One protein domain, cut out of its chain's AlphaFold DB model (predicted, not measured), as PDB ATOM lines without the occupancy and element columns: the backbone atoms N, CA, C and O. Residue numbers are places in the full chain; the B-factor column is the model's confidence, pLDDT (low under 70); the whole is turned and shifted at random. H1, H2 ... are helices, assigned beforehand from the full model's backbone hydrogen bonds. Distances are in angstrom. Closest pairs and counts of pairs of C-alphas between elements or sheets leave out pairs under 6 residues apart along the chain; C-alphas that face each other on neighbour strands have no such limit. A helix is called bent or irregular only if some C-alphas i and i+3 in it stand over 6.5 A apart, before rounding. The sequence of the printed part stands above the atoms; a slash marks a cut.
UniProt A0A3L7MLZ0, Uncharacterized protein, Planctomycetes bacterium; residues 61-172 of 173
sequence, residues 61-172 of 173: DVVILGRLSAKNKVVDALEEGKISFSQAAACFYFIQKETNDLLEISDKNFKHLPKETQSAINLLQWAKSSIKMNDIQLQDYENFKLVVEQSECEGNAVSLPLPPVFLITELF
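AT A GLANCE: This is residues 61 to 172 of the 173 residues of an uncharacterized protein of Planctomycetes bacterium (UniProt A0A3L7MLZ0). The longest helix, H5, pairs with H4 in a hairpin, and H4 crosses H2 of a second hairpin, H1 and H2, with short H6 packed on both. Six named helices, H1 to H6 in chain order, and no named strand make the 112 printed residues' class all helix. It is compact, radius of gyration of the C-alphas 13.4 A, spanning 37 by 33 by 24 A.

IN THESE COORDINATES: H5, residues 135 to 154, is 28.9 A long and ends at C-alpha 154 (193.127, 307.765, 197.482). H4 is residues 115 to 130, 22.0 A; H2 85 to 98, 19.8 A; H1 61 to 79, 26.4 A, from C-alpha 61 (167.500, 309.985, 225.227). H3, 108 to 112, 8.6 A, and H6, 165 to 172, 10.8 A, are irregular: C-alphas 109 and 112, like 167 and 170, are 7.4 A apart.

HOW THE PARTS SIT: H5 touches residues 117 to 124 of H4 alone, closest C-alphas Thr 117 and Val 148, 6.6 A, opposite ways at 37 degrees, only just steep. H2, the hub, touches H4 at a steep 56 degrees, closest C-alphas Ala 89 and Ala 120, 5.2 A. O i to N i+4 pairs are within hydrogen-bond range throughout H1, H2 and H5, in 11 of 12 in H4, 0 of 1 in H3 and 1 of 4 in H6; O i to N i+3, 1 of 2 in H3 and 3 of 5 in H6.

THE WHOLE: The printed part has no cut and no long link. Residues 61 to 69, 99 to 109 and 170 to 172 have pLDDT under 70.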
ATOM      1  N   ASP A  61     166.540 310.085 224.128       55.06
ATOM      2  CA  ASP A  61     167.500 309.985 225.227       55.06
ATOM      3  C   ASP A  61     167.916 308.534 225.483       55.06
ATOM      4  O   ASP A  61     169.104 308.258 225.625       55.06
ATOM      5  N   VAL A  62     166.981 307.578 225.443       62.31
ATOM      6  CA  VAL A  62     167.290 306.137 225.524       62.31
ATOM      7  C   VAL A  62     168.200 305.704 224.375       62.31
ATOM      8  O   VAL A  62     169.175 304.985 224.590       62.31
ATOM      9  N   VAL A  63     167.935 306.185 223.160       63.44
ATOM     10  CA  VAL A  63     168.770 305.900 221.989       63.44
ATOM     11  C   VAL A  63     170.164 306.536 222.120       63.44
ATOM     12  O   VAL A  63     171.153 305.903 221.757       63.44
ATOM     13  N   ILE A  64     170.280 307.749 222.670       61.81
ATOM     14  CA  ILE A  64     171.571 308.416 222.930       61.81
ATOM     15  C   ILE A  64     172.359 307.691 224.030       61.81
ATOM     16  O   ILE A  64     173.551 307.432 223.861       61.81
ATOM     17  N   LEU A  65     171.709 307.317 225.131       63.06
ATOM     18  CA  LEU A  65     172.335 306.584 226.232       63.06
ATOM     19  C   LEU A  65     172.782 305.183 225.795       63.06
ATOM     20  O   LEU A  65     173.890 304.768 226.134       63.06
ATOM     21  N   GLY A  66     171.980 304.490 224.980       63.59
ATOM     22  CA  GLY A  66     172.355 303.212 224.370       63.59
ATOM     23  C   GLY A  66     173.589 303.335 223.469       63.59
ATOM     24  O   GLY A  66     174.521 302.539 223.582       63.59
ATOM     25  N   ARG A  67     173.661 304.391 222.642       66.88
ATOM     26  CA  ARG A  67     174.849 304.700 221.820       66.88
ATOM     27  C   ARG A  67     176.086 304.958 222.666       66.88
ATOM     28  O   ARG A  67     177.146 304.424 222.355       66.88
ATOM     29  N   LEU A  68     175.970 305.806 223.689       66.44
ATOM     30  CA  LEU A  68     177.084 306.145 224.575       66.44
ATOM     31  C   LEU A  68     177.594 304.900 225.301       66.44
ATOM     32  O   LEU A  68     178.797 304.673 225.331       66.44
ATOM     33  N   SER A  69     176.686 304.058 225.795       69.88
ATOM     34  CA  SER A  69     177.029 302.770 226.400       69.88
ATOM     35  C   SER A  69     177.802 301.870 225.427       69.88
ATOM     36  O   SER A  69     178.879 301.382 225.765       69.88
ATOM     37  N   ALA A  70     177.318 301.711 224.189       71.44
ATOM     38  CA  ALA A  70     177.994 300.903 223.173       71.44
ATOM     39  C   ALA A  70     179.374 301.470 222.792       71.44
ATOM     40  O   ALA A  70     180.347 300.723 222.713       71.44
ATOM     41  N   LYS A  71     179.485 302.793 222.609       74.56
ATOM     42  CA  LYS A  71     180.762 303.469 222.325       74.56
ATOM     43  C   LYS A  71     181.753 303.288 223.480       74.56
ATOM     44  O   LYS A  71     182.899 302.932 223.225       74.56
ATOM     45  N   ASN A  72     181.310 303.450 224.728       76.50
ATOM     46  CA  ASN A  72     182.157 303.259 225.909       76.50
ATOM     47  C   ASN A  72     182.683 301.822 225.998       76.50
ATOM     48  O   ASN A  72     183.869 301.633 226.217       76.50
ATOM     49  N   LYS A  73     181.861 300.808 225.706       80.81
ATOM     50  CA  LYS A  73     182.325 299.407 225.685       80.81
ATOM     51  C   LYS A  73     183.426 299.145 224.667       80.81
ATOM     52  O   LYS A  73     184.340 298.369 224.931       80.81
ATOM     53  N   VAL A  74     183.328 299.767 223.493       82.12
ATOM     54  CA  VAL A  74     184.363 299.669 222.454       82.12
ATOM     55  C   VAL A  74     185.645 300.356 222.920       82.12
ATOM     56  O   VAL A  74     186.724 299.805 222.723       82.12
ATOM     57  N   VAL A  75     185.528 301.523 223.563       81.56
ATOM     58  CA  VAL A  75     186.660 302.240 224.168       81.56
ATOM     59  C   VAL A  75     187.334 301.395 225.243       81.56
ATOM     60  O   VAL A  75     188.530 301.151 225.135       81.56
ATOM     61  N   ASP A  76     186.576 300.877 226.206       84.06
ATOM     62  CA  ASP A  76     187.105 300.059 227.297       84.06
ATOM     63  C   ASP A  76     187.836 298.826 226.743       84.06
ATOM     64  O   ASP A  76     188.965 298.527 227.128       84.06
ATOM     65  N   ALA A  77     187.242 298.138 225.760       87.19
ATOM     66  CA  ALA A  77     187.871 296.988 225.117       87.19
ATOM     67  C   ALA A  77     189.162 297.355 224.363       87.19
ATOM     68  O   ALA A  77     190.097 296.550 224.327       87.19
ATOM     69  N   LEU A  78     189.223 298.543 223.754       85.12
ATOM     70  CA  LEU A  78     190.420 299.042 223.077       85.12
ATOM     71  C   LEU A  78     191.517 299.402 224.088       85.12
ATOM     72  O   LEU A  78     192.666 299.000 223.898       85.12
ATOM     73  N   GLU A  79     191.174 300.100 225.174       84.25
ATOM     74  CA  GLU A  79     192.102 300.480 226.248       84.25
ATOM     75  C   GLU A  79     192.677 299.261 226.976       84.25
ATOM     76  O   GLU A  79     193.874 299.214 227.265       84.25
ATOM     77  N   GLU A  80     191.858 298.232 227.190       88.88
ATOM     78  CA  GLU A  80     192.274 296.946 227.759       88.88
ATOM     79  C   GLU A  80     193.053 296.061 226.767       88.88
ATOM     80  O   GLU A  80     193.511 294.977 227.135       88.88
ATOM     81  N   GLY A  81     193.200 296.487 225.506       87.50
ATOM     82  CA  GLY A  81     193.918 295.745 224.466       87.50
ATOM     83  C   GLY A  81     193.214 294.459 224.014       87.50
ATOM     84  O   GLY A  81     193.861 293.551 223.494       87.50
ATOM     85  N   LYS A  82     191.896 294.357 224.221       90.50
ATOM     86  CA  LYS A  82     191.074 293.206 223.802       90.50
ATOM     87  C   LYS A  82     190.725 293.235 222.314       90.50
ATOM     88  O   LYS A  82     190.368 292.196 221.761       90.50
ATOM     89  N   ILE A  83     190.791 294.409 221.688       91.88
ATOM     90  CA  ILE A  83     190.523 294.624 220.263       91.88
ATOM     91  C   ILE A  83     191.587 295.529 219.637       91.88
ATOM     92  O   ILE A  83     192.235 296.303 220.339       91.88
ATOM     93  N   SER A  84     191.728 295.450 218.314       94.19
ATOM     94  CA  SER A  84     192.567 296.363 217.532       94.19
ATOM     95  C   SER A  84     191.848 297.671 217.180       94.19
ATOM     96  O   SER A  84     190.616 297.762 217.204       94.19
ATOM     97  N   PHE A  85     192.608 298.669 216.734       91.69
ATOM     98  CA  PHE A  85     192.103 299.922 216.173       91.69
ATOM     99  C   PHE A  85     191.205 299.705 214.952       91.69
ATOM    100  O   PHE A  85     190.180 300.373 214.816       91.69
ATOM    101  N   SER A  86     191.530 298.734 214.093       93.50
ATOM    102  CA  SER A  86     190.685 298.382 212.946       93.50
ATOM    103  C   SER A  86     189.337 297.789 213.371       93.50
ATOM    104  O   SER A  86     188.304 298.120 212.786       93.50
ATOM    105  N   GLN A  87     189.315 296.962 214.421       91.62
ATOM    106  CA  GLN A  87     188.081 296.422 215.002       91.62
ATOM    107  C   GLN A  87     187.266 297.502 215.720       91.62
ATOM    108  O   GLN A  87     186.045 297.548 215.564       91.62
ATOM    109  N   ALA A  88     187.924 298.401 216.453       87.00
ATOM    110  CA  ALA A  88     187.268 299.542 217.081       87.00
ATOM    111  C   ALA A  88     186.626 300.458 216.026       87.00
ATOM    112  O   ALA A  88     185.449 300.798 216.148       87.00
ATOM    113  N   ALA A  89     187.342 300.789 214.945       87.44
ATOM    114  CA  ALA A  89     186.807 301.588 213.840       87.44
ATOM    115  C   ALA A  89     185.596 300.918 213.172       87.44
ATOM    116  O   ALA A  89     184.604 301.593 212.893       87.44
ATOM    117  N   ALA A  90     185.632 299.593 212.988       87.62
ATOM    118  CA  ALA A  90     184.485 298.826 212.505       87.62
ATOM    119  C   ALA A  90     183.269 298.947 213.438       87.62
ATOM    120  O   ALA A  90     182.155 299.165 212.962       87.62
ATOM    121  N   CYS A  91     183.468 298.860 214.757       84.69
ATOM    122  CA  CYS A  91     182.400 299.062 215.738       84.69
ATOM    123  C   CYS A  91     181.835 300.486 215.704       84.69
ATOM    124  O   CYS A  91     180.617 300.646 215.694       84.69
ATOM    125  N   PHE A  92     182.683 301.518 215.654       81.50
ATOM    126  CA  PHE A  92     182.225 302.909 215.582       81.50
ATOM    127  C   PHE A  92     181.430 303.187 214.306       81.50
ATOM    128  O   PHE A  92     180.346 303.768 214.383       81.50
ATOM    129  N   TYR A  93     181.921 302.717 213.157       84.44
ATOM    130  CA  TYR A  93     181.202 302.807 211.889       84.44
ATOM    131  C   TYR A  93     179.858 302.065 211.944       84.44
ATOM    132  O   TYR A  93     178.831 302.597 211.520       84.44
ATOM    133  N   PHE A  94     179.839 300.859 212.518       84.06
ATOM    134  CA  PHE A  94     178.620 300.069 212.676       84.06
ATOM    135  C   PHE A  94     177.587 300.777 213.564       84.06
ATOM    136  O   PHE A  94     176.449 300.969 213.143       84.06
ATOM    137  N   ILE A  95     177.992 301.245 214.750       74.44
ATOM    138  CA  ILE A  95     177.134 302.022 215.661       74.44
ATOM    139  C   ILE A  95     176.576 303.249 214.938       74.44
ATOM    140  O   ILE A  95     175.385 303.542 215.041       74.44
ATOM    141  N   GLN A  96     177.416 303.961 214.184       72.69
ATOM    142  CA  GLN A  96     176.988 305.130 213.423       72.69
ATOM    143  C   GLN A  96     175.915 304.772 212.386       72.69
ATOM    144  O   GLN A  96     174.898 305.465 212.280       72.69
ATOM    145  N   LYS A  97     176.138 303.692 211.632       76.19
ATOM    146  CA  LYS A  97     175.228 303.215 210.590       76.19
ATOM    147  C   LYS A  97     173.875 302.802 211.165       76.19
ATOM    148  O   LYS A  97     172.855 303.282 210.677       76.19
ATOM    149  N   GLU A  98     173.863 301.972 212.205       72.94
ATOM    150  CA  GLU A  98     172.622 301.446 212.793       72.94
ATOM    151  C   GLU A  98     171.794 302.530 213.484       72.94
ATOM    152  O   GLU A  98     170.569 302.465 213.536       72.94
ATOM    153  N   THR A  99     172.454 303.570 213.991       62.91
ATOM    154  CA  THR A  99     171.771 304.615 214.754       62.91
ATOM    155  C   THR A  99     171.469 305.875 213.936       62.91
ATOM    156  O   THR A  99     170.929 306.843 214.479       62.91
ATOM    157  N   ASN A 100     171.752 305.864 212.623       60.56
ATOM    158  CA  ASN A 100     171.653 307.036 211.740       60.56
ATOM    159  C   ASN A 100     172.335 308.279 212.346       60.56
ATOM    160  O   ASN A 100     171.867 309.409 212.197       60.56
ATOM    161  N   ASP A 101     173.436 308.058 213.065       54.94
ATOM    162  CA  ASP A 101     174.176 309.113 213.745       54.94
ATOM    163  C   ASP A 101     174.989 309.884 212.700       54.94
ATOM    164  O   ASP A 101     175.818 309.332 211.965       54.94
ATOM    165  N   LEU A 102     174.744 311.185 212.592       52.22
ATOM    166  CA  LEU A 102     175.662 312.062 211.883       52.22
ATOM    167  C   LEU A 102     176.787 312.350 212.871       52.22
ATOM    168  O   LEU A 102     176.627 313.194 213.745       52.22
ATOM    169  N   LEU A 103     177.909 311.629 212.764       48.41
ATOM    170  CA  LEU A 103     179.115 312.046 213.468       48.41
ATOM    171  C   LEU A 103     179.412 313.479 213.024       48.41
ATOM    172  O   LEU A 103     179.580 313.743 211.828       48.41
ATOM    173  N   GLU A 104     179.471 314.407 213.977       44.16
ATOM    174  CA  GLU A 104     180.177 315.652 213.733       44.16
ATOM    175  C   GLU A 104     181.626 315.271 213.472       44.16
ATOM    176  O   GLU A 104     182.373 314.903 214.376       44.16
ATOM    177  N   ILE A 105     182.010 315.297 212.199       50.62
ATOM    178  CA  ILE A 105     183.417 315.297 211.853       50.62
ATOM    179  C   ILE A 105     183.981 316.567 212.478       50.62
ATOM    180  O   ILE A 105     183.519 317.668 212.155       50.62
ATOM    181  N   SER A 106     184.953 316.398 213.371       51.97
ATOM    182  CA  SER A 106     185.682 317.498 214.012       51.97
ATOM    183  C   SER A 106     186.216 318.488 212.971       51.97
ATOM    184  O   SER A 106     186.247 319.695 213.208       51.97
ATOM    185  N   ASP A 107     186.562 317.978 211.786       57.47
ATOM    186  CA  ASP A 107     187.060 318.742 210.657       57.47
ATOM    187  C   ASP A 107     186.177 318.591 209.400       57.47
ATOM    188  O   ASP A 107     185.968 317.507 208.851       57.47
ATOM    189  N   LYS A 108     185.688 319.724 208.879       65.81
ATOM    190  CA  LYS A 108     184.899 319.782 207.637       65.81
ATOM    191  C   LYS A 108     185.684 319.296 206.417       65.81
ATOM    192  O   LYS A 108     185.047 318.926 205.428       65.81
ATOM    193  N   ASN A 109     187.014 319.270 206.492       66.94
ATOM    194  CA  ASN A 109     187.884 318.832 205.408       66.94
ATOM    195  C   ASN A 109     187.632 317.375 205.005       66.94
ATOM    196  O   ASN A 109     187.739 317.069 203.825       66.94
ATOM    197  N   PHE A 110     187.184 316.498 205.912       75.06
ATOM    198  CA  PHE A 110     187.000 315.067 205.613       75.06
ATOM    199  C   PHE A 110     185.584 314.684 205.158       75.06
ATOM    200  O   PHE A 110     185.319 313.516 204.883       75.06
ATOM    201  N   LYS A 111     184.658 315.648 205.024       75.94
ATOM    202  CA  LYS A 111     183.253 315.374 204.642       75.94
ATOM    203  C   LYS A 111     183.083 314.697 203.283       75.94
ATOM    204  O   LYS A 111     182.042 314.094 203.040       75.94
ATOM    205  N   HIS A 112     184.065 314.842 202.398       81.50
ATOM    206  CA  HIS A 112     184.048 314.268 201.056       81.50
ATOM    207  C   HIS A 112     184.445 312.782 201.030       81.50
ATOM    208  O   HIS A 112     184.194 312.114 200.032       81.50
ATOM    209  N   LEU A 113     185.050 312.268 202.107       84.69
ATOM    210  CA  LEU A 113     185.506 310.882 202.194       84.69
ATOM    211  C   LEU A 113     184.351 309.923 202.520       84.69
ATOM    212  O   LEU A 113     183.326 310.353 203.054       84.69
ATOM    213  N   PRO A 114     184.500 308.613 202.273       88.50
ATOM    214  CA  PRO A 114     183.543 307.611 202.738       88.50
ATOM    215  C   PRO A 114     183.388 307.594 204.266       88.50
ATOM    216  O   PRO A 114     184.316 307.930 205.006       88.50
ATOM    217  N   LYS A 115     182.210 307.184 204.757       83.19
ATOM    218  CA  LYS A 115     181.869 307.207 206.196       83.19
ATOM    219  C   LYS A 115     182.783 306.307 207.035       83.19
ATOM    220  O   LYS A 115     183.052 306.616 208.194       83.19
ATOM    221  N   GLU A 116     183.266 305.221 206.448       87.69
ATOM    222  CA  GLU A 116     184.241 304.293 207.016       87.69
ATOM    223  C   GLU A 116     185.552 305.026 207.325       87.69
ATOM    224  O   GLU A 116     186.044 304.994 208.454       87.69
ATOM    225  N   THR A 117     186.069 305.762 206.340       87.75
ATOM    226  CA  THR A 117     187.303 306.549 206.449       87.75
ATOM    227  C   THR A 117     187.132 307.700 207.435       87.75
ATOM    228  O   THR A 117     187.980 307.893 208.301       87.75
ATOM    229  N   GLN A 118     185.996 308.406 207.394       82.75
ATOM    230  CA  GLN A 118     185.675 309.447 208.379       82.75
ATOM    231  C   GLN A 118     185.655 308.896 209.815       82.75
ATOM    232  O   GLN A 118     186.217 309.505 210.725       82.75
ATOM    233  N   SER A 119     185.033 307.730 210.023       81.38
ATOM    234  CA  SER A 119     184.974 307.071 211.336       81.38
ATOM    235  C   SER A 119     186.366 306.690 211.837       81.38
ATOM    236  O   SER A 119     186.683 306.903 213.008       81.38
ATOM    237  N   ALA A 120     187.212 306.167 210.947       87.75
ATOM    238  CA  ALA A 120     188.582 305.790 211.263       87.75
ATOM    239  C   ALA A 120     189.460 307.004 211.629       87.75
ATOM    240  O   ALA A 120     190.182 306.955 212.626       87.75
ATOM    241  N   ILE A 121     189.346 308.114 210.889       84.88
ATOM    242  CA  ILE A 121     190.056 309.369 211.189       84.88
ATOM    243  C   ILE A 121     189.648 309.909 212.567       84.88
ATOM    244  O   ILE A 121     190.514 310.234 213.383       84.88
ATOM    245  N   ASN A 122     188.345 309.956 212.859       79.31
ATOM    246  CA  ASN A 122     187.841 310.429 214.152       79.31
ATOM    247  C   ASN A 122     188.370 309.577 215.317       79.31
ATOM    248  O   ASN A 122     188.785 310.125 216.342       79.31
ATOM    249  N   LEU A 123     188.401 308.248 215.153       84.44
ATOM    250  CA  LEU A 123     188.958 307.339 216.155       84.44
ATOM    251  C   LEU A 123     190.441 307.630 216.416       84.44
ATOM    252  O   LEU A 123     190.837 307.741 217.575       84.44
ATOM    253  N   LEU A 124     191.252 307.775 215.364       86.12
ATOM    254  CA  LEU A 124     192.688 308.044 215.494       86.12
ATOM    255  C   LEU A 124     192.959 309.373 216.213       86.12
ATOM    256  O   LEU A 124     193.781 309.427 217.130       86.12
ATOM    257  N   GLN A 125     192.239 310.436 215.839       82.75
ATOM    258  CA  GLN A 125     192.369 311.754 216.471       82.75
ATOM    259  C   GLN A 125     192.021 311.714 217.965       82.75
ATOM    260  O   GLN A 125     192.760 312.251 218.798       82.75
ATOM    261  N   TRP A 126     190.913 311.058 218.313       81.00
ATOM    262  CA  TRP A 126     190.497 310.899 219.702       81.00
ATOM    263  C   TRP A 126     191.500 310.051 220.493       81.00
ATOM    264  O   TRP A 126     191.976 310.484 221.544       81.00
ATOM    265  N   ALA A 127     191.895 308.892 219.966       77.12
ATOM    266  CA  ALA A 127     192.770 307.960 220.669       77.12
ATOM    267  C   ALA A 127     194.143 308.567 220.975       77.12
ATOM    268  O   ALA A 127     194.650 308.398 222.083       77.12
ATOM    269  N   LYS A 128     194.700 309.354 220.043       77.81
ATOM    270  CA  LYS A 128     195.967 310.078 220.231       77.81
ATOM    271  C   LYS A 128     195.956 311.024 221.439       77.81
ATOM    272  O   LYS A 128     197.004 311.262 222.033       77.81
ATOM    273  N   SER A 129     194.801 311.603 221.767       73.06
ATOM    274  CA  SER A 129     194.652 312.561 222.872       73.06
ATOM    275  C   SER A 129     194.112 311.938 224.160       73.06
ATOM    276  O   SER A 129     194.307 312.516 225.229       73.06
ATOM    277  N   SER A 130     193.458 310.779 224.068       71.75
ATOM    278  CA  SER A 130     192.636 310.235 225.156       71.75
ATOM    279  C   SER A 130     193.176 308.938 225.757       71.75
ATOM    280  O   SER A 130     192.979 308.713 226.948       71.75
ATOM    281  N   ILE A 131     193.898 308.116 224.987       74.94
ATOM    282  CA  ILE A 131     194.378 306.804 225.445       74.94
ATOM    283  C   ILE A 131     195.875 306.858 225.765       74.94
ATOM    284  O   ILE A 131     196.690 307.318 224.964       74.94
ATOM    285  N   LYS A 132     196.265 306.297 226.917       84.50
ATOM    286  CA  LYS A 132     197.665 305.947 227.205       84.50
ATOM    287  C   LYS A 132     197.970 304.553 226.657       84.50
ATOM    288  O   LYS A 132     197.713 303.558 227.325       84.50
ATOM    289  N   MET A 133     198.500 304.501 225.441       83.94
ATOM    290  CA  MET A 133     198.772 303.247 224.731       83.94
ATOM    291  C   MET A 133     200.035 302.559 225.263       83.94
ATOM    292  O   MET A 133     201.048 303.216 225.509       83.94
ATOM    293  N   ASN A 134     199.984 301.233 225.408       88.81
ATOM    294  CA  ASN A 134     201.182 300.405 225.571       88.81
ATOM    295  C   ASN A 134     201.870 300.144 224.213       88.81
ATOM    296  O   ASN A 134     201.322 300.478 223.166       88.81
ATOM    297  N   ASP A 135     203.054 299.522 224.213       90.06
ATOM    298  CA  ASP A 135     203.850 299.314 222.989       90.06
ATOM    299  C   ASP A 135     203.103 298.528 221.895       90.06
ATOM    300  O   ASP A 135     203.221 298.842 220.711       90.06
ATOM    301  N   ILE A 136     202.291 297.538 222.281       90.25
ATOM    302  CA  ILE A 136     201.508 296.719 221.343       90.25
ATOM    303  C   ILE A 136     200.386 297.560 220.721       90.25
ATOM    304  O   ILE A 136     200.204 297.552 219.505       90.25
ATOM    305  N   GLN A 137     199.658 298.317 221.544       90.44
ATOM    306  CA  GLN A 137     198.599 299.221 221.090       90.44
ATOM    307  C   GLN A 137     199.153 300.355 220.224       90.44
ATOM    308  O   GLN A 137     198.508 300.750 219.259       90.44
ATOM    309  N   LEU A 138     200.348 300.862 220.536       92.12
ATOM    310  CA  LEU A 138     201.009 301.894 219.745       92.12
ATOM    311  C   LEU A 138     201.405 301.365 218.361       92.12
ATOM    312  O   LEU A 138     201.221 302.053 217.358       92.12
ATOM    313  N   GLN A 139     201.911 300.132 218.293       94.19
ATOM    314  CA  GLN A 139     202.218 299.489 217.019       94.19
ATOM    315  C   GLN A 139     200.950 299.264 216.182       94.19
ATOM    316  O   GLN A 139     200.950 299.539 214.982       94.19
ATOM    317  N   ASP A 140     199.863 298.801 216.804       94.25
ATOM    318  CA  ASP A 140     198.565 298.647 216.139       94.25
ATOM    319  C   ASP A 140     197.999 299.996 215.656       94.25
ATOM    320  O   ASP A 140     197.547 300.105 214.516       94.25
ATOM    321  N   TYR A 141     198.116 301.047 216.474       93.50
ATOM    322  CA  TYR A 141     197.730 302.414 216.122       93.50
ATOM    323  C   TYR A 141     198.475 302.921 214.883       93.50
ATOM    324  O   TYR A 141     197.835 303.387 213.942       93.50
ATOM    325  N   GLU A 142     199.809 302.829 214.852       95.31
ATOM    326  CA  GLU A 142     200.593 303.328 213.712       95.31
ATOM    327  C   GLU A 142     200.335 302.503 212.444       95.31
ATOM    328  O   GLU A 142     200.190 303.071 211.362       95.31
ATOM    329  N   ASN A 143     200.183 301.179 212.566       95.56
ATOM    330  CA  ASN A 143     199.805 300.334 211.433       95.56
ATOM    331  C   ASN A 143     198.434 300.727 210.869       95.56
ATOM    332  O   ASN A 143     198.274 300.851 209.654       95.56
ATOM    333  N   PHE A 144     197.444 300.938 211.738       95.62
ATOM    334  CA  PHE A 144     196.111 301.341 211.308       95.62
ATOM    335  C   PHE A 144     196.110 302.749 210.707       95.62
ATOM    336  O   PHE A 144     195.493 302.972 209.667       95.62
ATOM    337  N   LYS A 145     196.852 303.683 211.303       95.19
ATOM    338  CA  LYS A 145     197.011 305.046 210.794       95.19
ATOM    339  C   LYS A 145     197.541 305.072 209.364       95.19
ATOM    340  O   LYS A 145     196.960 305.773 208.545       95.19
ATOM    341  N   LEU A 146     198.549 304.263 209.034       95.12
ATOM    342  CA  LEU A 146     199.060 304.161 207.660       95.12
ATOM    343  C   LEU A 146     197.972 303.729 206.662       95.12
ATOM    344  O   LEU A 146     197.870 304.289 205.573       95.12
ATOM    345  N   VAL A 147     197.126 302.767 207.042       95.38
ATOM    346  CA  VAL A 147     196.003 302.306 206.204       95.38
ATOM    347  C   VAL A 147     194.971 303.420 205.996       95.38
ATOM    348  O   VAL A 147     194.443 303.590 204.892       95.38
ATOM    349  N   VAL A 148     194.679 304.186 207.050       92.75
ATOM    350  CA  VAL A 148     193.733 305.306 206.991       92.75
ATOM    351  C   VAL A 148     194.279 306.445 206.136       92.75
ATOM    352  O   VAL A 148     193.560 306.915 205.261       92.75
ATOM    353  N   GLU A 149     195.542 306.830 206.318       92.94
ATOM    354  CA  GLU A 149     196.208 307.878 205.532       92.94
ATOM    355  C   GLU A 149     196.275 307.514 204.043       92.94
ATOM    356  O   GLU A 149     196.037 308.364 203.184       92.94
ATOM    357  N   GLN A 150     196.527 306.242 203.713       93.38
ATOM    358  CA  GLN A 150     196.476 305.780 202.327       93.38
ATOM    359  C   GLN A 150     195.059 305.904 201.748       93.38
ATOM    360  O   GLN A 150     194.881 306.424 200.647       93.38
ATOM    361  N   SER A 151     194.047 305.467 202.499       90.81
ATOM    362  CA  SER A 151     192.646 305.533 202.061       90.81
ATOM    363  C   SER A 151     192.161 306.979 201.911       90.81
ATOM    364  O   SER A 151     191.433 307.288 200.971       90.81
ATOM    365  N   GLU A 152     192.595 307.870 202.805       89.81
ATOM    366  CA  GLU A 152     192.373 309.315 202.722       89.81
ATOM    367  C   GLU A 152     192.981 309.893 201.439       89.81
ATOM    368  O   GLU A 152     192.272 310.548 200.676       89.81
ATOM    369  N   CYS A 153     194.258 309.602 201.163       89.69
ATOM    370  CA  CYS A 153     194.953 310.067 199.958       89.69
ATOM    371  C   CYS A 153     194.277 309.596 198.663       89.69
ATOM    372  O   CYS A 153     194.212 310.341 197.685       89.69
ATOM    373  N   GLU A 154     193.792 308.355 198.645       90.69
ATOM    374  CA  GLU A 154     193.127 307.765 197.482       90.69
ATOM    375  C   GLU A 154     191.642 308.160 197.366       90.69
ATOM    376  O   GLU A 154     191.018 307.898 196.338       90.69
ATOM    377  N   GLY A 155     191.059 308.778 198.400       87.88
ATOM    378  CA  GLY A 155     189.624 309.074 198.466       87.88
ATOM    379  C   GLY A 155     188.739 307.828 198.617       87.88
ATOM    380  O   GLY A 155     187.543 307.876 198.321       87.88
ATOM    381  N   ASN A 156     189.317 306.712 199.066       91.06
ATOM    382  CA  ASN A 156     188.674 305.405 199.150       91.06
ATOM    383  C   ASN A 156     188.150 305.108 200.561       91.06
ATOM    384  O   ASN A 156     188.514 305.748 201.551       91.06
ATOM    385  N   ALA A 157     187.266 304.111 200.652       89.12
ATOM    386  CA  ALA A 157     186.789 303.605 201.931       89.12
ATOM    387  C   ALA A 157     187.875 302.734 202.572       89.12
ATOM    388  O   ALA A 157     188.391 301.819 201.928       89.12
ATOM    389  N   VAL A 158     188.186 302.984 203.845       90.75
ATOM    390  CA  VAL A 158     189.047 302.092 204.632       90.75
ATOM    391  C   VAL A 158     188.404 300.706 204.693       90.75
ATOM    392  O   VAL A 158     187.234 300.568 205.051       90.75
ATOM    393  N   SER A 159     189.177 299.667 204.372       90.31
ATOM    394  CA  SER A 159     188.734 298.277 204.512       90.31
ATOM    395  C   SER A 159     188.660 297.905 205.994       90.31
ATOM    396  O   SER A 159     189.673 297.620 206.635       90.31
ATOM    397  N   LEU A 160     187.451 297.957 206.554       88.94
ATOM    398  CA  LEU A 160     187.184 297.621 207.948       88.94
ATOM    399  C   LEU A 160     186.782 296.143 208.082       88.94
ATOM    400  O   LEU A 160     186.017 295.636 207.256       88.94
ATOM    401  N   PRO A 161     187.265 295.433 209.120       90.00
ATOM    402  CA  PRO A 161     186.805 294.081 209.410       90.00
ATOM    403  C   PRO A 161     185.335 294.087 209.851       90.00
ATOM    404  O   PRO A 161     184.749 295.129 210.142       90.00
ATOM    405  N   LEU A 162     184.740 292.899 209.968       87.00
ATOM    406  CA  LEU A 162     183.456 292.781 210.654       87.00
ATOM    407  C   LEU A 162     183.615 293.178 212.134       87.00
ATOM    408  O   LEU A 162     184.577 292.739 212.776       87.00
ATOM    409  N   PRO A 163     182.689 293.981 212.691       85.69
ATOM    410  CA  PRO A 163     182.737 294.374 214.095       85.69
ATOM    411  C   PRO A 163     182.616 293.143 215.011       85.69
ATOM    412  O   PRO A 163     181.775 292.272 214.758       85.69
ATOM    413  N   PRO A 164     183.417 293.045 216.090       85.38
ATOM    414  CA  PRO A 164     183.291 291.962 217.056       85.38
ATOM    415  C   PRO A 164     181.883 291.889 217.657       85.38
ATOM    416  O   PRO A 164     181.415 292.821 218.308       85.38
ATOM    417  N   VAL A 165     181.219 290.744 217.471       83.94
ATOM    418  CA  VAL A 165     179.805 290.535 217.836       83.94
ATOM    419  C   VAL A 165     179.530 290.867 219.307       83.94
ATOM    420  O   VAL A 165     178.543 291.525 219.623       83.94
ATOM    421  N   PHE A 166     180.438 290.497 220.215       82.06
ATOM    422  CA  PHE A 166     180.280 290.753 221.651       82.06
ATOM    423  C   PHE A 166     180.220 292.248 222.020       82.06
ATOM    424  O   PHE A 166     179.734 292.570 223.098       82.06
ATOM    425  N   LEU A 167     180.665 293.154 221.140       77.38
ATOM    426  CA  LEU A 167     180.614 294.607 221.352       77.38
ATOM    427  C   LEU A 167     179.386 295.279 220.734       77.38
ATOM    428  O   LEU A 167     179.084 296.418 221.074       77.38
ATOM    429  N   ILE A 168     178.682 294.595 219.829       72.94
ATOM    430  CA  ILE A 168     177.544 295.166 219.090       72.94
ATOM    431  C   ILE A 168     176.213 294.458 219.367       72.94
ATOM    432  O   ILE A 168     175.167 294.953 218.969       72.94
ATOM    433  N   THR A 169     176.233 293.322 220.066       71.62
ATOM    434  CA  THR A 169     175.032 292.532 220.410       71.62
ATOM    435  C   THR A 169     173.962 293.322 221.155       71.62
ATOM    436  O   THR A 169     172.779 293.121 220.909       71.62
ATOM    437  N   GLU A 170     174.351 294.249 222.026       61.00
ATOM    438  CA  GLU A 170     173.399 295.045 222.807       61.00
ATOM    439  C   GLU A 170     172.713 296.162 222.018       61.00
ATOM    440  O   GLU A 170     171.754 296.738 222.511       61.00
ATOM    441  N   LEU A 171     173.156 296.457 220.791       58.94
ATOM    442  CA  LEU A 171     172.445 297.391 219.910       58.94
ATOM    443  C   LEU A 171     171.169 296.775 219.317       58.94
ATOM    444  O   LEU A 171     170.351 297.499 218.757       58.94
ATOM    445  N   PHE A 172     171.015 295.453 219.415       53.94
ATOM    446  CA  PHE A 172     169.878 294.710 218.870       53.94
ATOM    447  C   PHE A 172     168.794 294.373 219.910       53.94
ATOM    448  O   PHE A 172     167.766 293.816 219.522       53.94
TER     449      PHE A 172